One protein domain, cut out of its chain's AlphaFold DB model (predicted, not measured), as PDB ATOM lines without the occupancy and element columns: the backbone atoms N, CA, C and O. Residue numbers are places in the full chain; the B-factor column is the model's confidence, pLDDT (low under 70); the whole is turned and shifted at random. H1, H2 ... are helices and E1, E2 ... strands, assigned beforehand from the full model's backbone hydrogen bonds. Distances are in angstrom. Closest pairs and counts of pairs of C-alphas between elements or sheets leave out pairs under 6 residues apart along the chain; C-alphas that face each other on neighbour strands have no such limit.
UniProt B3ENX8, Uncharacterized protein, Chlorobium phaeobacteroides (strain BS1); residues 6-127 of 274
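Overview. This is residues 6 to 127 of the 274 residues of an uncharacterized protein of Chlorobium phaeobacteroides (strain BS1) (UniProt B3ENX8). A long two-stranded ribbon, E1 and E6, lies over a twisted sheet of four strands, E2, E3, E4 and E5, and the two sheets make a loose, elongated sandwich. The short helix H2 runs on from the end of E6 and sits at one end of the long axis, the link E5 to E6 loops round the other end, and after H1 the chain swings out sideways, with residues 70 to 75 sticking out free. The printed part has 122 residues, with two named helices and six named strands in the order E1 E2 E3 E4 H1 E5 E6 H2; the class is mostly strand. E1 and E6 are antiparallel, and in the branched sheet E2 is the antiparallel neighbour of E3, E4 and E5. The whole is loose, with a radius of gyration of the C-alphas of 17.4 A, and its C-alphas span 53 by 34 by 24 A.

Arrangement. E1, residues 6 to 19, is the antiparallel neighbour of E6, residues 104 to 117, with 164 degrees between their directions; N 9 and O 114 are 2.8 A apart and N 18 and O 106 are 2.8 A apart, both within hydrogen-bond range. This pair forms a sandwich, two sheets face to face, with the branched sheet of E2, residues 28 to 39, E3, residues 45 to 49, E4, residues 53 to 57, and E5, residues 85 to 91. The parts that face each other are 10.6 A centre to centre, and the strands of one sheet stand at 26 degrees to those of the other. The closest C-alphas of E1 and E2 are those of Gly 7 and Ser 39, 4.7 A apart. E2 and E6 are apart. E1 bends by 61 degrees at residue 11, and E2 bends by 64 degrees at residue 35. The pairing of E2 is staggered: E3, beside residues 34 to 39, and E4, beside residues 28 to 32, lie on one side of it, and E5, beside residues 28 to 37, on the other side. E2 and E3 form a hairpin, with N 48 and O 36 2.7 A apart. E2 and E4 are antiparallel at 137 degrees, with N 30 and O 55 2.8 A apart. E2 and E5 are antiparallel at 176 degrees, with N 31 and O 89 2.8 A apart. H1, residues 62 to 65, is not on the branched sheet; its closest C-alpha pair with E1 is that of Asp 14 and Leu 62, 7.0 A apart. H2, residues 119 to 127, is not on that sheet either, and it is only just apart from E1, 8.4 A at the closest. In H2 every O i to N i+4 pair is within hydrogen-bond range; H1 is too short for such a pair, and its one O i to N i+3 pair is not within range.

Along the chain. E1 begins at C-alpha 6, (10.352, 41.510, -25.783), and is 35.5 A long. E2 is 30.7 A long from first to last C-alpha and begins at C-alpha 28, (-8.712, 55.938, -5.070). E3 and E4 have five residues each, H1 has four, and E5 is 19.6 A long. E6 is 38.5 A long. H2 is 12.6 A long and ends at C-alpha 127, (20.958, 48.858, -35.831).

Size, cuts and confidence. The two C-alphas farthest apart are those of Pro 98 and Asp 120, 54.1 A. The printed part has no cut. The long links are H1 to E5, residues 66 to 84, and E5 to E6, residues 92 to 103. The mean pLDDT of the printed part is 83.1, and residues 22 to 24 and 58 to 74 are under 70.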
ATOM      1  N   TYR A   6      11.688  41.599 -25.203       93.81
ATOM      2  CA  TYR A   6      10.352  41.510 -25.783       93.81
ATOM      3  C   TYR A   6       9.370  40.854 -24.814       93.81
ATOM      4  O   TYR A   6       9.757  40.269 -23.795       93.81
ATOM      5  N   GLY A   7       8.080  40.958 -25.127       93.44
ATOM      6  CA  GLY A   7       7.028  40.304 -24.359       93.44
ATOM      7  C   GLY A   7       6.911  40.833 -22.934       93.44
ATOM      8  O   GLY A   7       6.668  40.046 -22.020       93.44
ATOM      9  N   TYR A   8       7.113  42.142 -22.739       93.56
ATOM     10  CA  TYR A   8       6.963  42.787 -21.435       93.56
ATOM     11  C   TYR A   8       5.580  42.509 -20.850       93.56
ATOM     12  O   TYR A   8       4.557  42.848 -21.446       93.56
ATOM     13  N   ARG A   9       5.565  41.906 -19.664       92.56
ATOM     14  CA  ARG A   9       4.361  41.618 -18.891       92.56
ATOM     15  C   ARG A   9       4.494  42.176 -17.493       92.56
ATOM     16  O   ARG A   9       5.516  41.984 -16.831       92.56
ATOM     17  N   ILE A  10       3.441  42.835 -17.046       91.94
ATOM     18  CA  ILE A  10       3.328  43.364 -15.695       91.94
ATOM     19  C   ILE A  10       3.305  42.190 -14.721       91.94
ATOM     20  O   ILE A  10       2.574  41.223 -14.910       91.94
ATOM     21  N   HIS A  11       4.144  42.267 -13.698       88.81
ATOM     22  CA  HIS A  11       4.125  41.384 -12.537       88.81
ATOM     23  C   HIS A  11       3.331  42.040 -11.408       88.81
ATOM     24  O   HIS A  11       2.444  41.426 -10.830       88.81
ATOM     25  N   SER A  12       3.620  43.312 -11.135       85.75
ATOM     26  CA  SER A  12       2.880  44.134 -10.179       85.75
ATOM     27  C   SER A  12       3.000  45.618 -10.511       85.75
ATOM     28  O   SER A  12       3.923  46.037 -11.216       85.75
ATOM     29  N   ILE A  13       2.077  46.414  -9.972       86.06
ATOM     30  CA  ILE A  13       2.124  47.875 -10.017       86.06
ATOM     31  C   ILE A  13       2.113  48.386  -8.584       86.06
ATOM     32  O   ILE A  13       1.249  47.994  -7.802       86.06
ATOM     33  N   ASP A  14       3.053  49.267  -8.268       83.06
ATOM     34  CA  ASP A  14       3.066  50.023  -7.021       83.06
ATOM     35  C   ASP A  14       2.684  51.470  -7.324       83.06
ATOM     36  O   ASP A  14       3.184  52.070  -8.278       83.06
ATOM     37  N   LEU A  15       1.791  52.035  -6.517       82.50
ATOM     38  CA  LEU A  15       1.321  53.402  -6.688       82.50
ATOM     39  C   LEU A  15       1.510  54.174  -5.387       82.50
ATOM     40  O   LEU A  15       1.065  53.748  -4.323       82.50
ATOM     41  N   GLN A  16       2.188  55.312  -5.484       81.00
ATOM     42  CA  GLN A  16       2.480  56.180  -4.358       81.00
ATOM     43  C   GLN A  16       1.991  57.596  -4.643       81.00
ATOM     44  O   GLN A  16       2.430  58.235  -5.595       81.00
ATOM     45  N   VAL A  17       1.123  58.102  -3.771       82.81
ATOM     46  CA  VAL A  17       0.730  59.512  -3.761       82.81
ATOM     47  C   VAL A  17       1.745  60.287  -2.926       82.81
ATOM     48  O   VAL A  17       2.021  59.921  -1.781       82.81
ATOM     49  N   GLN A  18       2.330  61.329  -3.505       81.62
ATOM     50  CA  GLN A  18       3.203  62.272  -2.814       81.62
ATOM     51  C   GLN A  18       2.381  63.486  -2.373       81.62
ATOM     52  O   GLN A  18       1.536  63.974  -3.128       81.62
ATOM     53  N   SER A  19       2.616  63.969  -1.151       79.31
ATOM     54  CA  SER A  19       1.926  65.134  -0.597       79.31
ATOM     55  C   SER A  19       2.894  66.129   0.033       79.31
ATOM     56  O   SER A  19       3.899  65.745   0.633       79.31
ATOM     57  N   THR A  20       2.567  67.418  -0.058       74.12
ATOM     58  CA  THR A  20       3.354  68.520   0.531       74.12
ATOM     59  C   THR A  20       2.997  68.807   1.992       74.12
ATOM     60  O   THR A  20       3.657  69.615   2.640       74.12
ATOM     61  N   GLY A  21       1.960  68.154   2.525       70.62
ATOM     62  CA  GLY A  21       1.496  68.307   3.904       70.62
ATOM     63  C   GLY A  21       1.178  66.974   4.581       70.62
ATOM     64  O   GLY A  21       1.194  65.913   3.952       70.62
ATOM     65  N   ALA A  22       0.864  67.041   5.877       65.69
ATOM     66  CA  ALA A  22       0.384  65.910   6.667       65.69
ATOM     67  C   ALA A  22      -1.098  65.638   6.354       65.69
ATOM     68  O   ALA A  22      -1.989  65.984   7.128       65.69
ATOM     69  N   MET A  23      -1.360  65.066   5.182       65.06
ATOM     70  CA  MET A  23      -2.689  64.594   4.805       65.06
ATOM     71  C   MET A  23      -2.940  63.187   5.354       65.06
ATOM     72  O   MET A  23      -2.001  62.392   5.461       65.06
ATOM     73  N   PRO A  24      -4.202  62.834   5.649       68.75
ATOM     74  CA  PRO A  24      -4.585  61.434   5.699       68.75
ATOM     75  C   PRO A  24      -4.375  60.789   4.330       68.75
ATOM     76  O   PRO A  24      -4.247  61.464   3.307       68.75
ATOM     77  N   GLN A  25      -4.329  59.464   4.319       76.81
ATOM     78  CA  GLN A  25      -4.119  58.712   3.096       76.81
ATOM     79  C   GLN A  25      -5.161  59.067   2.025       76.81
ATOM     80  O   GLN A  25      -6.362  59.050   2.286       76.81
ATOM     81  N   VAL A  26      -4.682  59.344   0.812       85.12
ATOM     82  CA  VAL A  26      -5.528  59.545  -0.366       85.12
ATOM     83  C   VAL A  26      -6.067  58.200  -0.838       85.12
ATOM     84  O   VAL A  26      -5.304  57.260  -1.064       85.12
ATOM     85  N   LEU A  27      -7.384  58.128  -1.002       87.56
ATOM     86  CA  LEU A  27      -8.095  56.941  -1.453       87.56
ATOM     87  C   LEU A  27      -8.458  57.070  -2.930       87.56
ATOM     88  O   LEU A  27      -8.795  58.143  -3.428       87.56
ATOM     89  N   GLY A  28      -8.415  55.958  -3.645       89.38
ATOM     90  CA  GLY A  28      -8.712  55.938  -5.070       89.38
ATOM     91  C   GLY A  28      -8.640  54.536  -5.634       89.38
ATOM     92  O   GLY A  28      -8.651  53.556  -4.889       89.38
ATOM     93  N   PHE A  29      -8.545  54.423  -6.949       90.00
ATOM     94  CA  PHE A  29      -8.288  53.149  -7.607       90.00
ATOM     95  C   PHE A  29      -7.669  53.354  -8.989       90.00
ATOM     96  O   PHE A  29      -7.939  54.336  -9.679       90.00
ATOM     97  N   LEU A  30      -6.853  52.388  -9.398       91.62
ATOM     98  CA  LEU A  30      -6.296  52.280 -10.738       91.62
ATOM     99  C   LEU A  30      -7.139  51.290 -11.547       91.62
ATOM    100  O   LEU A  30      -7.428  50.197 -11.064       91.62
ATOM    101  N   LYS A  31      -7.519  51.644 -12.772       92.38
ATOM    102  CA  LYS A  31      -8.268  50.797 -13.708       92.38
ATOM    103  C   LYS A  31      -7.468  50.530 -14.975       92.38
ATOM    104  O   LYS A  31      -6.732  51.392 -15.458       92.38
ATOM    105  N   ASN A  32      -7.705  49.350 -15.532       92.38
ATOM    106  CA  ASN A  32      -7.291  48.944 -16.865       92.38
ATOM    107  C   ASN A  32      -8.502  48.351 -17.597       92.38
ATOM    108  O   ASN A  32      -9.265  47.579 -17.012       92.38
ATOM    109  N   ASP A  33      -8.676  48.700 -18.868       90.19
ATOM    110  CA  ASP A  33      -9.807  48.267 -19.701       90.19
ATOM    111  C   ASP A  33      -9.686  46.816 -20.205       90.19
ATOM    112  O   ASP A  33     -10.600  46.294 -20.842       90.19
ATOM    113  N   GLY A  34      -8.568  46.152 -19.902       88.31
ATOM    114  CA  GLY A  34      -8.305  44.774 -20.283       88.31
ATOM    115  C   GLY A  34      -7.750  44.612 -21.698       88.31
ATOM    116  O   GLY A  34      -7.573  43.471 -22.131       88.31
ATOM    117  N   ILE A  35      -7.444  45.694 -22.423       92.44
ATOM    118  CA  ILE A  35      -6.811  45.629 -23.747       92.44
ATOM    119  C   ILE A  35      -5.361  46.083 -23.625       92.44
ATOM    120  O   ILE A  35      -5.076  47.228 -23.301       92.44
ATOM    121  N   SER A  36      -4.416  45.187 -23.898       93.06
ATOM    122  CA  SER A  36      -2.983  45.516 -23.886       93.06
ATOM    123  C   SER A  36      -2.259  44.874 -25.060       93.06
ATOM    124  O   SER A  36      -2.741  43.885 -25.600       93.06
ATOM    125  N   ALA A  37      -1.105  45.400 -25.458       92.31
ATOM    126  CA  ALA A  37      -0.238  44.768 -26.450       92.31
ATOM    127  C   ALA A  37       1.077  44.280 -25.827       92.31
ATOM    128  O   ALA A  37       1.581  44.840 -24.848       92.31
ATOM    129  N   VAL A  38       1.609  43.191 -26.385       92.94
ATOM    130  CA  VAL A  38       2.929  42.647 -26.051       92.94
ATOM    131  C   VAL A  38       3.703  42.333 -27.322       92.94
ATOM    132  O   VAL A  38       3.166  41.722 -28.247       92.94
ATOM    133  N   SER A  39       4.987  42.675 -27.339       92.19
ATOM    134  CA  SER A  39       5.866  42.337 -28.453       92.19
ATOM    135  C   SER A  39       6.241  40.854 -28.458       92.19
ATOM    136  O   SER A  39       6.415  40.219 -27.413       92.19
ATOM    137  N   ARG A  40       6.385  40.293 -29.652       91.12
ATOM    138  CA  ARG A  40       6.915  38.952 -29.904       91.12
ATOM    139  C   ARG A  40       8.416  39.009 -30.183       91.12
ATOM    140  O   ARG A  40       9.019  40.077 -30.239       91.12
ATOM    141  N   ILE A  41       9.027  37.834 -30.320       91.94
ATOM    142  CA  ILE A  41      10.471  37.694 -30.565       91.94
ATOM    143  C   ILE A  41      10.921  38.334 -31.887       91.94
ATOM    144  O   ILE A  41      12.071  38.742 -32.003       91.94
ATOM    145  N   ASP A  42      10.014  38.424 -32.856       86.94
ATOM    146  CA  ASP A  42      10.185  39.055 -34.168       86.94
ATOM    147  C   ASP A  42       9.870  40.562 -34.160       86.94
ATOM    148  O   ASP A  42       9.943  41.210 -35.200       86.94
ATOM    149  N   GLY A  43       9.519  41.128 -33.000       81.94
ATOM    150  CA  GLY A  43       9.128  42.528 -32.852       81.94
ATOM    151  C   GLY A  43       7.660  42.817 -33.178       81.94
ATOM    152  O   GLY A  43       7.200  43.924 -32.898       81.94
ATOM    153  N   GLU A  44       6.890  41.851 -33.699       87.69
ATOM    154  CA  GLU A  44       5.465  42.063 -33.964       87.69
ATOM    155  C   GLU A  44       4.676  42.245 -32.663       87.69
ATOM    156  O   GLU A  44       4.915  41.573 -31.655       87.69
ATOM    157  N   GLN A  45       3.688  43.138 -32.690       89.75
ATOM    158  CA  GLN A  45       2.801  43.376 -31.556       89.75
ATOM    159  C   GLN A  45       1.637  42.383 -31.558       89.75
ATOM    160  O   GLN A  45       0.976  42.162 -32.572       89.75
ATOM    161  N   TYR A  46       1.352  41.807 -30.394       91.12
ATOM    162  CA  TYR A  46       0.222  40.915 -30.175       91.12
ATOM    163  C   TYR A  46      -0.733  41.499 -29.142       91.12
ATOM    164  O   TYR A  46      -0.353  41.746 -27.998       91.12
ATOM    165  N   VAL A  47      -1.993  41.679 -29.540       93.81
ATOM    166  CA  VAL A  47      -3.038  42.207 -28.660       93.81
ATOM    167  C   VAL A  47      -3.541  41.112 -27.719       93.81
ATOM    168  O   VAL A  47      -3.962  40.033 -28.136       93.81
ATOM    169  N   LEU A  48      -3.529  41.421 -26.431       91.56
ATOM    170  CA  LEU A  48      -4.135  40.671 -25.347       91.56
ATOM    171  C   LEU A  48      -5.463  41.322 -24.975       91.56
ATOM    172  O   LEU A  48      -5.537  42.530 -24.749       91.56
ATOM    173  N   ARG A  49      -6.498  40.493 -24.849       92.12
ATOM    174  CA  ARG A  49      -7.796  40.888 -24.311       92.12
ATOM    175  C   ARG A  49      -8.067  40.113 -23.031       92.12
ATOM    176  O   ARG A  49      -7.942  38.889 -23.006       92.12
ATOM    177  N   ARG A  50      -8.434  40.834 -21.983       87.00
ATOM    178  CA  ARG A  50      -8.766  40.335 -20.649       87.00
ATOM    179  C   ARG A  50     -10.012  41.054 -20.148       87.00
ATOM    180  O   ARG A  50     -10.449  42.032 -20.748       87.00
ATOM    181  N   GLU A  51     -10.570  40.560 -19.051       87.62
ATOM    182  CA  GLU A  51     -11.605  41.302 -18.339       87.62
ATOM    183  C   GLU A  51     -11.013  42.596 -17.752       87.62
ATOM    184  O   GLU A  51      -9.903  42.553 -17.194       87.62
ATOM    185  N   PRO A  52     -11.727  43.733 -17.857       87.38
ATOM    186  CA  PRO A  52     -11.344  44.963 -17.186       87.38
ATOM    187  C   PRO A  52     -11.086  44.710 -15.703       87.38
ATOM    188  O   PRO A  52     -11.815  43.972 -15.039       87.38
ATOM    189  N   SER A  53     -10.028  45.313 -15.181       85.19
ATOM    190  CA  SER A  53      -9.588  45.104 -13.803       85.19
ATOM    191  C   SER A  53      -9.416  46.447 -13.107       85.19
ATOM    192  O   SER A  53      -9.038  47.439 -13.731       85.19
ATOM    193  N   ALA A  54      -9.683  46.478 -11.805       87.31
ATOM    194  CA  ALA A  54      -9.486  47.648 -10.965       87.31
ATOM    195  C   ALA A  54      -8.751  47.247  -9.686       87.31
ATOM    196  O   ALA A  54      -9.006  46.179  -9.129       87.31
ATOM    197  N   PHE A  55      -7.858  48.111  -9.221       84.44
ATOM    198  CA  PHE A  55      -7.110  47.930  -7.986       84.44
ATOM    199  C   PHE A  55      -7.286  49.164  -7.098       84.44
ATOM    200  O   PHE A  55      -6.915  50.260  -7.529       84.44
ATOM    201  N   PRO A  56      -7.863  49.038  -5.890       82.00
ATOM    202  CA  PRO A  56      -8.003  50.168  -4.983       82.00
ATOM    203  C   PRO A  56      -6.633  50.654  -4.496       82.00
ATOM    204  O   PRO A  56      -5.806  49.854  -4.065       82.00
ATOM    205  N   LEU A  57      -6.418  51.972  -4.510       76.00
ATOM    206  CA  LEU A  57      -5.419  52.606  -3.655       76.00
ATOM    207  C   LEU A  57      -5.886  52.410  -2.212       76.00
ATOM    208  O   LEU A  57      -6.752  53.130  -1.717       76.00
ATOM    209  N   SER A  58      -5.320  51.417  -1.548       62.97
ATOM    210  CA  SER A  58      -5.365  51.280  -0.095       62.97
ATOM    211  C   SER A  58      -3.934  51.283   0.448       62.97
ATOM    212  O   SER A  58      -2.978  51.393  -0.318       62.97
ATOM    213  N   GLU A  59      -3.742  51.161   1.767       54.72
ATOM    214  CA  GLU A  59      -2.422  51.031   2.436       54.72
ATOM    215  C   GLU A  59      -1.582  49.833   1.942       54.72
ATOM    216  O   GLU A  59      -0.497  49.561   2.452       54.72
ATOM    217  N   PHE A  60      -2.075  49.095   0.947       49.88
ATOM    218  CA  PHE A  60      -1.435  47.952   0.337       49.88
ATOM    219  C   PHE A  60      -0.184  48.361  -0.453       49.88
ATOM    220  O   PHE A  60      -0.225  48.655  -1.647       49.88
ATOM    221  N   ARG A  61       0.963  48.329   0.224       57.34
ATOM    222  CA  ARG A  61       2.279  48.265  -0.417       57.34
ATOM    223  C   ARG A  61       2.632  46.806  -0.625       57.34
ATOM    224  O   ARG A  61       2.736  46.059   0.344       57.34
ATOM    225  N   LEU A  62       2.835  46.379  -1.868       55.62
ATOM    226  CA  LEU A  62       3.092  44.968  -2.174       55.62
ATOM    227  C   LEU A  62       4.367  44.441  -1.490       55.62
ATOM    228  O   LEU A  62       4.430  43.256  -1.156       55.62
ATOM    229  N   SER A  63       5.333  45.332  -1.221       58.31
ATOM    230  CA  SER A  63       6.533  45.057  -0.418       58.31
ATOM    231  C   SER A  63       6.220  44.618   1.015       58.31
ATOM    232  O   SER A  63       6.933  43.776   1.556       58.31
ATOM    233  N   ASP A  64       5.140  45.140   1.601       55.44
ATOM    234  CA  ASP A  64       4.798  44.976   3.019       55.44
ATOM    235  C   ASP A  64       3.613  44.004   3.208       55.44
ATOM    236  O   ASP A  64       3.401  43.446   4.285       55.44
ATOM    237  N   ALA A  65       2.837  43.772   2.144       54.47
ATOM    238  CA  ALA A  65       1.487  43.227   2.221       54.47
ATOM    239  C   ALA A  65       1.332  41.756   1.780       54.47
ATOM    240  O   ALA A  65       0.324  41.134   2.110       54.47
ATOM    241  N   ARG A  66       2.301  41.140   1.084       58.69
ATOM    242  CA  ARG A  66       2.157  39.730   0.640       58.69
ATOM    243  C   ARG A  66       1.869  38.769   1.798       58.69
ATOM    244  O   ARG A  66       0.949  37.960   1.712       58.69
ATOM    245  N   THR A  67       2.602  38.916   2.898       56.00
ATOM    246  CA  THR A  67       2.432  38.090   4.102       56.00
ATOM    247  C   THR A  67       1.186  38.479   4.900       56.00
ATOM    248  O   THR A  67       0.528  37.613   5.470       56.00
ATOM    249  N   LEU A  68       0.839  39.771   4.930       52.66
ATOM    250  CA  LEU A  68      -0.273  40.304   5.726       52.66
ATOM    251  C   LEU A  68      -1.651  39.950   5.141       52.66
ATOM    252  O   LEU A  68      -2.600  39.758   5.896       52.66
ATOM    253  N   TYR A  69      -1.756  39.823   3.816       58.03
ATOM    254  CA  TYR A  69      -3.018  39.557   3.115       58.03
ATOM    255  C   TYR A  69      -3.167  38.107   2.628       58.03
ATOM    256  O   TYR A  69      -4.096  37.803   1.882       58.03
ATOM    257  N   GLY A  70      -2.275  37.203   3.049       58.97
ATOM    258  CA  GLY A  70      -2.408  35.765   2.787       58.97
ATOM    259  C   GLY A  70      -2.400  35.388   1.303       58.97
ATOM    260  O   GLY A  70      -2.986  34.371   0.934       58.97
ATOM    261  N   LEU A  71      -1.761  36.198   0.452       64.75
ATOM    262  CA  LEU A  71      -1.604  35.877  -0.963       64.75
ATOM    263  C   LEU A  71      -0.654  34.681  -1.082       64.75
ATOM    264  O   LEU A  71       0.531  34.787  -0.764       64.75
ATOM    265  N   THR A  72      -1.183  33.536  -1.506       61.06
ATOM    266  CA  THR A  72      -0.371  32.367  -1.861       61.06
ATOM    267  C   THR A  72       0.369  32.630  -3.172       61.06
ATOM    268  O   THR A  72      -0.098  33.417  -3.998       61.06
ATOM    269  N   ASP A  73       1.496  31.948  -3.398       63.94
ATOM    270  CA  ASP A  73       2.297  32.102  -4.627       63.94
ATOM    271  C   ASP A  73       1.515  31.782  -5.920       63.94
ATOM    272  O   ASP A  73       1.916  32.209  -7.002       63.94
ATOM    273  N   ASP A  74       0.377  31.092  -5.806       67.44
ATOM    274  CA  ASP A  74      -0.489  30.708  -6.926       67.44
ATOM    275  C   ASP A  74      -1.572  31.754  -7.263       67.44
ATOM    276  O   ASP A  74      -2.308  31.594  -8.238       67.44
ATOM    277  N   THR A  75      -1.708  32.822  -6.465       70.88
ATOM    278  CA  THR A  75      -2.715  33.869  -6.703       70.88
ATOM    279  C   THR A  75      -2.138  34.971  -7.585       70.88
ATOM    280  O   THR A  75      -1.203  35.665  -7.187       70.88
ATOM    281  N   LEU A  76      -2.729  35.172  -8.769       74.44
ATOM    282  CA  LEU A  76      -2.349  36.268  -9.661       74.44
ATOM    283  C   LEU A  76      -2.631  37.626  -9.009       74.44
ATOM    284  O   LEU A  76      -3.719  37.859  -8.474       74.44
ATOM    285  N   LEU A  77      -1.666  38.538  -9.104       81.19
ATOM    286  CA  LEU A  77      -1.838  39.917  -8.655       81.19
ATOM    287  C   LEU A  77      -2.741  40.706  -9.613       81.19
ATOM    288  O   LEU A  77      -2.940  40.343 -10.779       81.19
ATOM    289  N   ALA A  78      -3.260  41.839  -9.133       82.81
ATOM    290  CA  ALA A  78      -3.949  42.788  -9.998       82.81
ATOM    291  C   ALA A  78      -3.035  43.185 -11.169       82.81
ATOM    292  O   ALA A  78      -1.872  43.541 -10.976       82.81
ATOM    293  N   PHE A  79      -3.580  43.096 -12.384       89.38
ATOM    294  CA  PHE A  79      -2.887  43.369 -13.649       89.38
ATOM    295  C   PHE A  79      -1.728  42.420 -14.004       89.38
ATOM    296  O   PHE A  79      -1.078  42.623 -15.033       89.38
ATOM    297  N   GLU A  80      -1.479  41.360 -13.226       89.38
ATOM    298  CA  GLU A  80      -0.414  40.408 -13.536       89.38
ATOM    299  C   GLU A  80      -0.656  39.747 -14.899       89.38
ATOM    300  O   GLU A  80      -1.719  39.184 -15.178       89.38
ATOM    301  N   GLY A  81       0.347  39.823 -15.770       89.69
ATOM    302  CA  GLY A  81       0.339  39.314 -17.136       89.69
ATOM    303  C   GLY A  81      -0.204  40.285 -18.188       89.69
ATOM    304  O   GLY A  81      -0.235  39.903 -19.357       89.69
ATOM    305  N   CYS A  82      -0.647  41.494 -17.821       91.25
ATOM    306  CA  CYS A  82      -1.000  42.533 -18.794       91.25
ATOM    307  C   CYS A  82       0.250  43.070 -19.506       91.25
ATOM    308  O   CYS A  82       1.333  43.120 -18.919       91.25
ATOM    309  N   GLY A  83       0.100  43.476 -20.767       90.88
ATOM    310  CA  GLY A  83       1.123  44.261 -21.458       90.88
ATOM    311  C   GLY A  83       1.189  45.691 -20.917       90.88
ATOM    312  O   GLY A  83       0.224  46.183 -20.334       90.88
ATOM    313  N   ILE A  84       2.327  46.362 -21.109       86.62
ATOM    314  CA  ILE A  84       2.501  47.773 -20.713       86.62
ATOM    315  C   ILE A  84       1.865  48.747 -21.713       86.62
ATOM    316  O   ILE A  84       1.471  49.849 -21.339       86.62
ATOM    317  N   GLU A  85       1.748  48.342 -22.979       87.56
ATOM    318  CA  GLU A  85       1.102  49.122 -24.034       87.56
ATOM    319  C   GLU A  85      -0.420  49.022 -23.872       87.56
ATOM    320  O   GLU A  85      -1.072  48.155 -24.453       87.56
ATOM    321  N   THR A  86      -0.970  49.853 -22.990       89.81
ATOM    322  CA  THR A  86      -2.386  49.874 -22.604       89.81
ATOM    323  C   THR A  86      -2.760  51.232 -22.002       89.81
ATOM    324  O   THR A  86      -1.886  52.051 -21.703       89.81
ATOM    325  N   SER A  87      -4.055  51.479 -21.812       88.94
ATOM    326  CA  SER A  87      -4.560  52.662 -21.118       88.94
ATOM    327  C   SER A  87      -4.746  52.397 -19.622       88.94
ATOM    328  O   SER A  87      -5.241  51.350 -19.198       88.94
ATOM    329  N   TRP A  88      -4.370  53.389 -18.816       90.12
ATOM    330  CA  TRP A  88      -4.525  53.383 -17.365       90.12
ATOM    331  C   TRP A  88      -5.397  54.557 -16.950       90.12
ATOM    332  O   TRP A  88      -5.181  55.677 -17.411       90.12
ATOM    333  N   ILE A  89      -6.361  54.309 -16.068       92.38
ATOM    334  CA  ILE A  89      -7.210  55.359 -15.501       92.38
ATOM    335  C   ILE A  89      -7.025  55.336 -13.992       92.38
ATOM    336  O   ILE A  89      -7.338  54.341 -13.342       92.38
ATOM    337  N   LEU A  90      -6.509  56.427 -13.438       91.62
ATOM    338  CA  LEU A  90      -6.448  56.640 -12.001       91.62
ATOM    339  C   LEU A  90      -7.577  57.578 -11.592       91.62
ATOM    340  O   LEU A  90      -7.659  58.697 -12.092       91.62
ATOM    341  N   GLU A  91      -8.423  57.131 -10.671       91.50
ATOM    342  CA  GLU A  91      -9.509  57.943 -10.122       91.50
ATOM    343  C   GLU A  91      -9.294  58.153  -8.624       91.50
ATOM    344  O   GLU A  91      -9.025  57.204  -7.881       91.50
ATOM    345  N   LEU A  92      -9.434  59.409  -8.193       90.50
ATOM    346  CA  LEU A  92      -9.382  59.852  -6.800       90.50
ATOM    347  C   LEU A  92     -10.729  60.525  -6.468       90.50
ATOM    348  O   LEU A  92     -10.843  61.743  -6.608       90.50
ATOM    349  N   PRO A  93     -11.777  59.757  -6.114       90.88
ATOM    350  CA  PRO A  93     -13.129  60.294  -5.954       90.88
ATOM    351  C   PRO A  93     -13.198  61.297  -4.802       90.88
ATOM    352  O   PRO A  93     -12.619  61.053  -3.740       90.88
ATOM    353  N   GLU A  94     -13.938  62.393  -4.965       88.38
ATOM    354  CA  GLU A  94     -14.114  63.387  -3.898       88.38
ATOM    355  C   GLU A  94     -14.824  62.785  -2.678       88.38
ATOM    356  O   GLU A  94     -14.459  63.070  -1.538       88.38
ATOM    357  N   GLU A  95     -15.771  61.868  -2.896       89.00
ATOM    358  CA  GLU A  95     -16.512  61.175  -1.838       89.00
ATOM    359  C   GLU A  95     -15.602  60.300  -0.968       89.00
ATOM    360  O   GLU A  95     -15.868  60.109   0.219       89.00
ATOM    361  N   ALA A  96     -14.518  59.777  -1.552       87.44
ATOM    362  CA  ALA A  96     -13.508  58.996  -0.844       87.44
ATOM    363  C   ALA A  96     -12.435  59.882  -0.185       87.44
ATOM    364  O   ALA A  96     -11.696  59.410   0.677       87.44
ATOM    365  N   ASN A  97     -12.359  61.164  -0.556       87.75
ATOM    366  CA  ASN A  97     -11.353  62.119  -0.092       87.75
ATOM    367  C   ASN A  97     -12.025  63.395   0.455       87.75
ATOM    368  O   ASN A  97     -11.831  64.479  -0.097       87.75
ATOM    369  N   PRO A  98     -12.780  63.317   1.572       85.19
ATOM    370  CA  PRO A  98     -13.586  64.436   2.080       85.19
ATOM    371  C   PRO A  98     -12.760  65.647   2.541       85.19
ATOM    372  O   PRO A  98     -13.288  66.746   2.686       85.19
ATOM    373  N   LEU A  99     -11.459  65.462   2.779       84.06
ATOM    374  CA  LEU A  99     -10.521  66.537   3.119       84.06
ATOM    375  C   LEU A  99      -9.900  67.200   1.873       84.06
ATOM    376  O   LEU A  99      -9.105  68.136   1.995       84.06
ATOM    377  N   GLY A 100     -10.309  66.754   0.684       84.50
ATOM    378  CA  GLY A 100      -9.861  67.231  -0.617       84.50
ATOM    379  C   GLY A 100      -8.531  66.625  -1.066       84.50
ATOM    380  O   GLY A 100      -7.931  65.797  -0.389       84.50
ATOM    381  N   LEU A 101      -8.058  67.078  -2.228       85.69
ATOM    382  CA  LEU A 101      -6.790  66.659  -2.850       85.69
ATOM    383  C   LEU A 101      -5.767  67.806  -2.926       85.69
ATOM    384  O   LEU A 101      -4.773  67.725  -3.638       85.69
ATOM    385  N   LYS A 102      -6.012  68.901  -2.193       79.44
ATOM    386  CA  LYS A 102      -5.270  70.175  -2.293       79.44
ATOM    387  C   LYS A 102      -3.766  70.080  -1.993       79.44
ATOM    388  O   LYS A 102      -3.011  70.956  -2.408       79.44
ATOM    389  N   ASP A 103      -3.371  69.051  -1.253       79.25
ATOM    390  CA  ASP A 103      -2.005  68.829  -0.782       79.25
ATOM    391  C   ASP A 103      -1.328  67.664  -1.527       79.25
ATOM    392  O   ASP A 103      -0.197  67.315  -1.196       79.25
ATOM    393  N   VAL A 104      -1.998  67.060  -2.521       82.31
ATOM    394  CA  VAL A 104      -1.377  66.100  -3.447       82.31
ATOM    395  C   VAL A 104      -0.445  66.865  -4.376       82.31
ATOM    396  O   VAL A 104      -0.865  67.814  -5.038       82.31
ATOM    397  N   SER A 105       0.820  66.456  -4.419       79.31
ATOM    398  CA  SER A 105       1.842  67.084  -5.255       79.31
ATOM    399  C   SER A 105       2.208  66.253  -6.474       79.31
ATOM    400  O   SER A 105       2.488  66.825  -7.521       79.31
ATOM    401  N   ASP A 106       2.224  64.923  -6.343       81.56
ATOM    402  CA  ASP A 106       2.605  64.018  -7.429       81.56
ATOM    403  C   ASP A 106       2.056  62.597  -7.206       81.56
ATOM    404  O   ASP A 106       1.669  62.226  -6.092       81.56
ATOM    405  N   ILE A 107       2.041  61.786  -8.264       85.06
ATOM    406  CA  ILE A 107       1.668  60.372  -8.233       85.06
ATOM    407  C   ILE A 107       2.749  59.561  -8.944       85.06
ATOM    408  O   ILE A 107       2.881  59.587 -10.165       85.06
ATOM    409  N   LEU A 108       3.486  58.768  -8.170       85.56
ATOM    410  CA  LEU A 108       4.497  57.858  -8.687       85.56
ATOM    411  C   LEU A 108       3.882  56.479  -8.925       85.56
ATOM    412  O   LEU A 108       3.485  55.793  -7.984       85.56
ATOM    413  N   MET A 109       3.855  56.052 -10.186       86.81
ATOM    414  CA  MET A 109       3.460  54.702 -10.584       86.81
ATOM    415  C   MET A 109       4.697  53.904 -11.005       86.81
ATOM    416  O   MET A 109       5.418  54.296 -11.921       86.81
ATOM    417  N   THR A 110       4.939  52.775 -10.343       87.00
ATOM    418  CA  THR A 110       6.061  51.876 -10.628       87.00
ATOM    419  C   THR A 110       5.543  50.562 -11.188       87.00
ATOM    420  O   THR A 110       4.766  49.863 -10.542       87.00
ATOM    421  N   PHE A 111       6.004  50.202 -12.384       88.56
ATOM    422  CA  PHE A 111       5.675  48.933 -13.026       88.56
ATOM    423  C   PHE A 111       6.808  47.932 -12.814       88.56
ATOM    424  O   PHE A 111       7.894  48.081 -13.379       88.56
ATOM    425  N   ASN A 112       6.542  46.871 -12.058       88.44
ATOM    426  CA  ASN A 112       7.435  45.723 -11.973       88.44
ATOM    427  C   ASN A 112       7.074  44.760 -13.097       88.44
ATOM    428  O   ASN A 112       5.929  44.322 -13.199       88.44
ATOM    429  N   MET A 113       8.035  44.429 -13.956       91.25
ATOM    430  CA  MET A 113       7.769  43.685 -15.187       91.25
ATOM    431  C   MET A 113       8.706  42.499 -15.371       91.25
ATOM    432  O   MET A 113       9.849  42.501 -14.918       91.25
ATOM    433  N   ARG A 114       8.219  41.512 -16.122       92.94
ATOM    434  CA  ARG A 114       9.001  40.409 -16.678       92.94
ATOM    435  C   ARG A 114       9.057  40.553 -18.192       92.94
ATOM    436  O   ARG A 114       8.081  40.967 -18.810       92.94
ATOM    437  N   ALA A 115      10.186  40.198 -18.778       94.56
ATOM    438  CA  ALA A 115      10.380  40.192 -20.220       94.56
ATOM    439  C   ALA A 115      11.308  39.042 -20.608       94.56
ATOM    440  O   ALA A 115      12.057  38.525 -19.776       94.56
ATOM    441  N   TYR A 116      11.262  38.667 -21.878       94.69
ATOM    442  CA  TYR A 116      12.196  37.725 -22.481       94.69
ATOM    443  C   TYR A 116      13.308  38.484 -23.192       94.69
ATOM    444  O   TYR A 116      13.121  39.639 -23.563       94.69
ATOM    445  N   TYR A 117      14.452  37.833 -23.396       95.06
ATOM    446  CA  TYR A 117      15.594  38.400 -24.109       95.06
ATOM    447  C   TYR A 117      15.905  37.593 -25.373       95.06
ATOM    448  O   TYR A 117      15.894  36.362 -25.346       95.06
ATOM    449  N   SER A 118      16.206  38.290 -26.465       94.94
ATOM    450  CA  SER A 118      16.714  37.738 -27.720       94.94
ATOM    451  C   SER A 118      17.953  38.517 -28.157       94.94
ATOM    452  O   SER A 118      17.920  39.741 -28.292       94.94
ATOM    453  N   ALA A 119      19.056  37.802 -28.388       94.56
ATOM    454  CA  ALA A 119      20.301  38.401 -28.863       94.56
ATOM    455  C   ALA A 119      20.174  38.933 -30.300       94.56
ATOM    456  O   ALA A 119      20.742  39.977 -30.613       94.56
ATOM    457  N   ASP A 120      19.395  38.265 -31.151       92.94
ATOM    458  CA  ASP A 120      19.159  38.712 -32.527       92.94
ATOM    459  C   ASP A 120      18.337  40.003 -32.542       92.94
ATOM    460  O   ASP A 120      18.712  40.977 -33.197       92.94
ATOM    461  N   LEU A 121      17.283  40.057 -31.719       91.56
ATOM    462  CA  LEU A 121      16.473  41.262 -31.542       91.56
ATOM    463  C   LEU A 121      17.296  42.405 -30.935       91.56
ATOM    464  O   LEU A 121      17.091  43.571 -31.260       91.56
ATOM    465  N   TYR A 122      18.262  42.091 -30.066       93.50
ATOM    466  CA  TYR A 122      19.195  43.091 -29.555       93.50
ATOM    467  C   TYR A 122      19.985  43.727 -30.699       93.50
ATOM    468  O   TYR A 122      20.011  44.950 -30.801       93.50
ATOM    469  N   GLN A 123      20.586  42.923 -31.584       93.06
ATOM    470  CA  GLN A 123      21.335  43.453 -32.728       93.06
ATOM    471  C   GLN A 123      20.446  44.294 -33.646       93.06
ATOM    472  O   GLN A 123      20.852  45.384 -34.047       93.06
ATOM    473  N   GLN A 124      19.217  43.838 -33.912       90.75
ATOM    474  CA  GLN A 124      18.231  44.603 -34.678       90.75
ATOM    475  C   GLN A 124      17.934  45.957 -34.022       90.75
ATOM    476  O   GLN A 124      18.132  46.987 -34.655       90.75
ATOM    477  N   HIS A 125      17.580  45.988 -32.734       90.44
ATOM    478  CA  HIS A 125      17.306  47.236 -32.008       90.44
ATOM    479  C   HIS A 125      18.512  48.186 -31.943       90.44
ATOM    480  O   HIS A 125      18.333  49.401 -31.876       90.44
ATOM    481  N   ILE A 126      19.741  47.662 -31.933       90.44
ATOM    482  CA  ILE A 126      20.951  48.494 -31.987       90.44
ATOM    483  C   ILE A 126      21.128  49.120 -33.374       90.44
ATOM    484  O   ILE A 126      21.458  50.304 -33.459       90.44
ATOM    485  N   ILE A 127      20.892  48.361 -34.446       89.88
ATOM    486  CA  ILE A 127      20.958  48.858 -35.831       89.88
ATOM    487  C   ILE A 127      19.841  49.879 -36.092       89.88
ATOM    488  O   ILE A 127      20.080  50.922 -36.698       89.88
TER     489      ILE A 127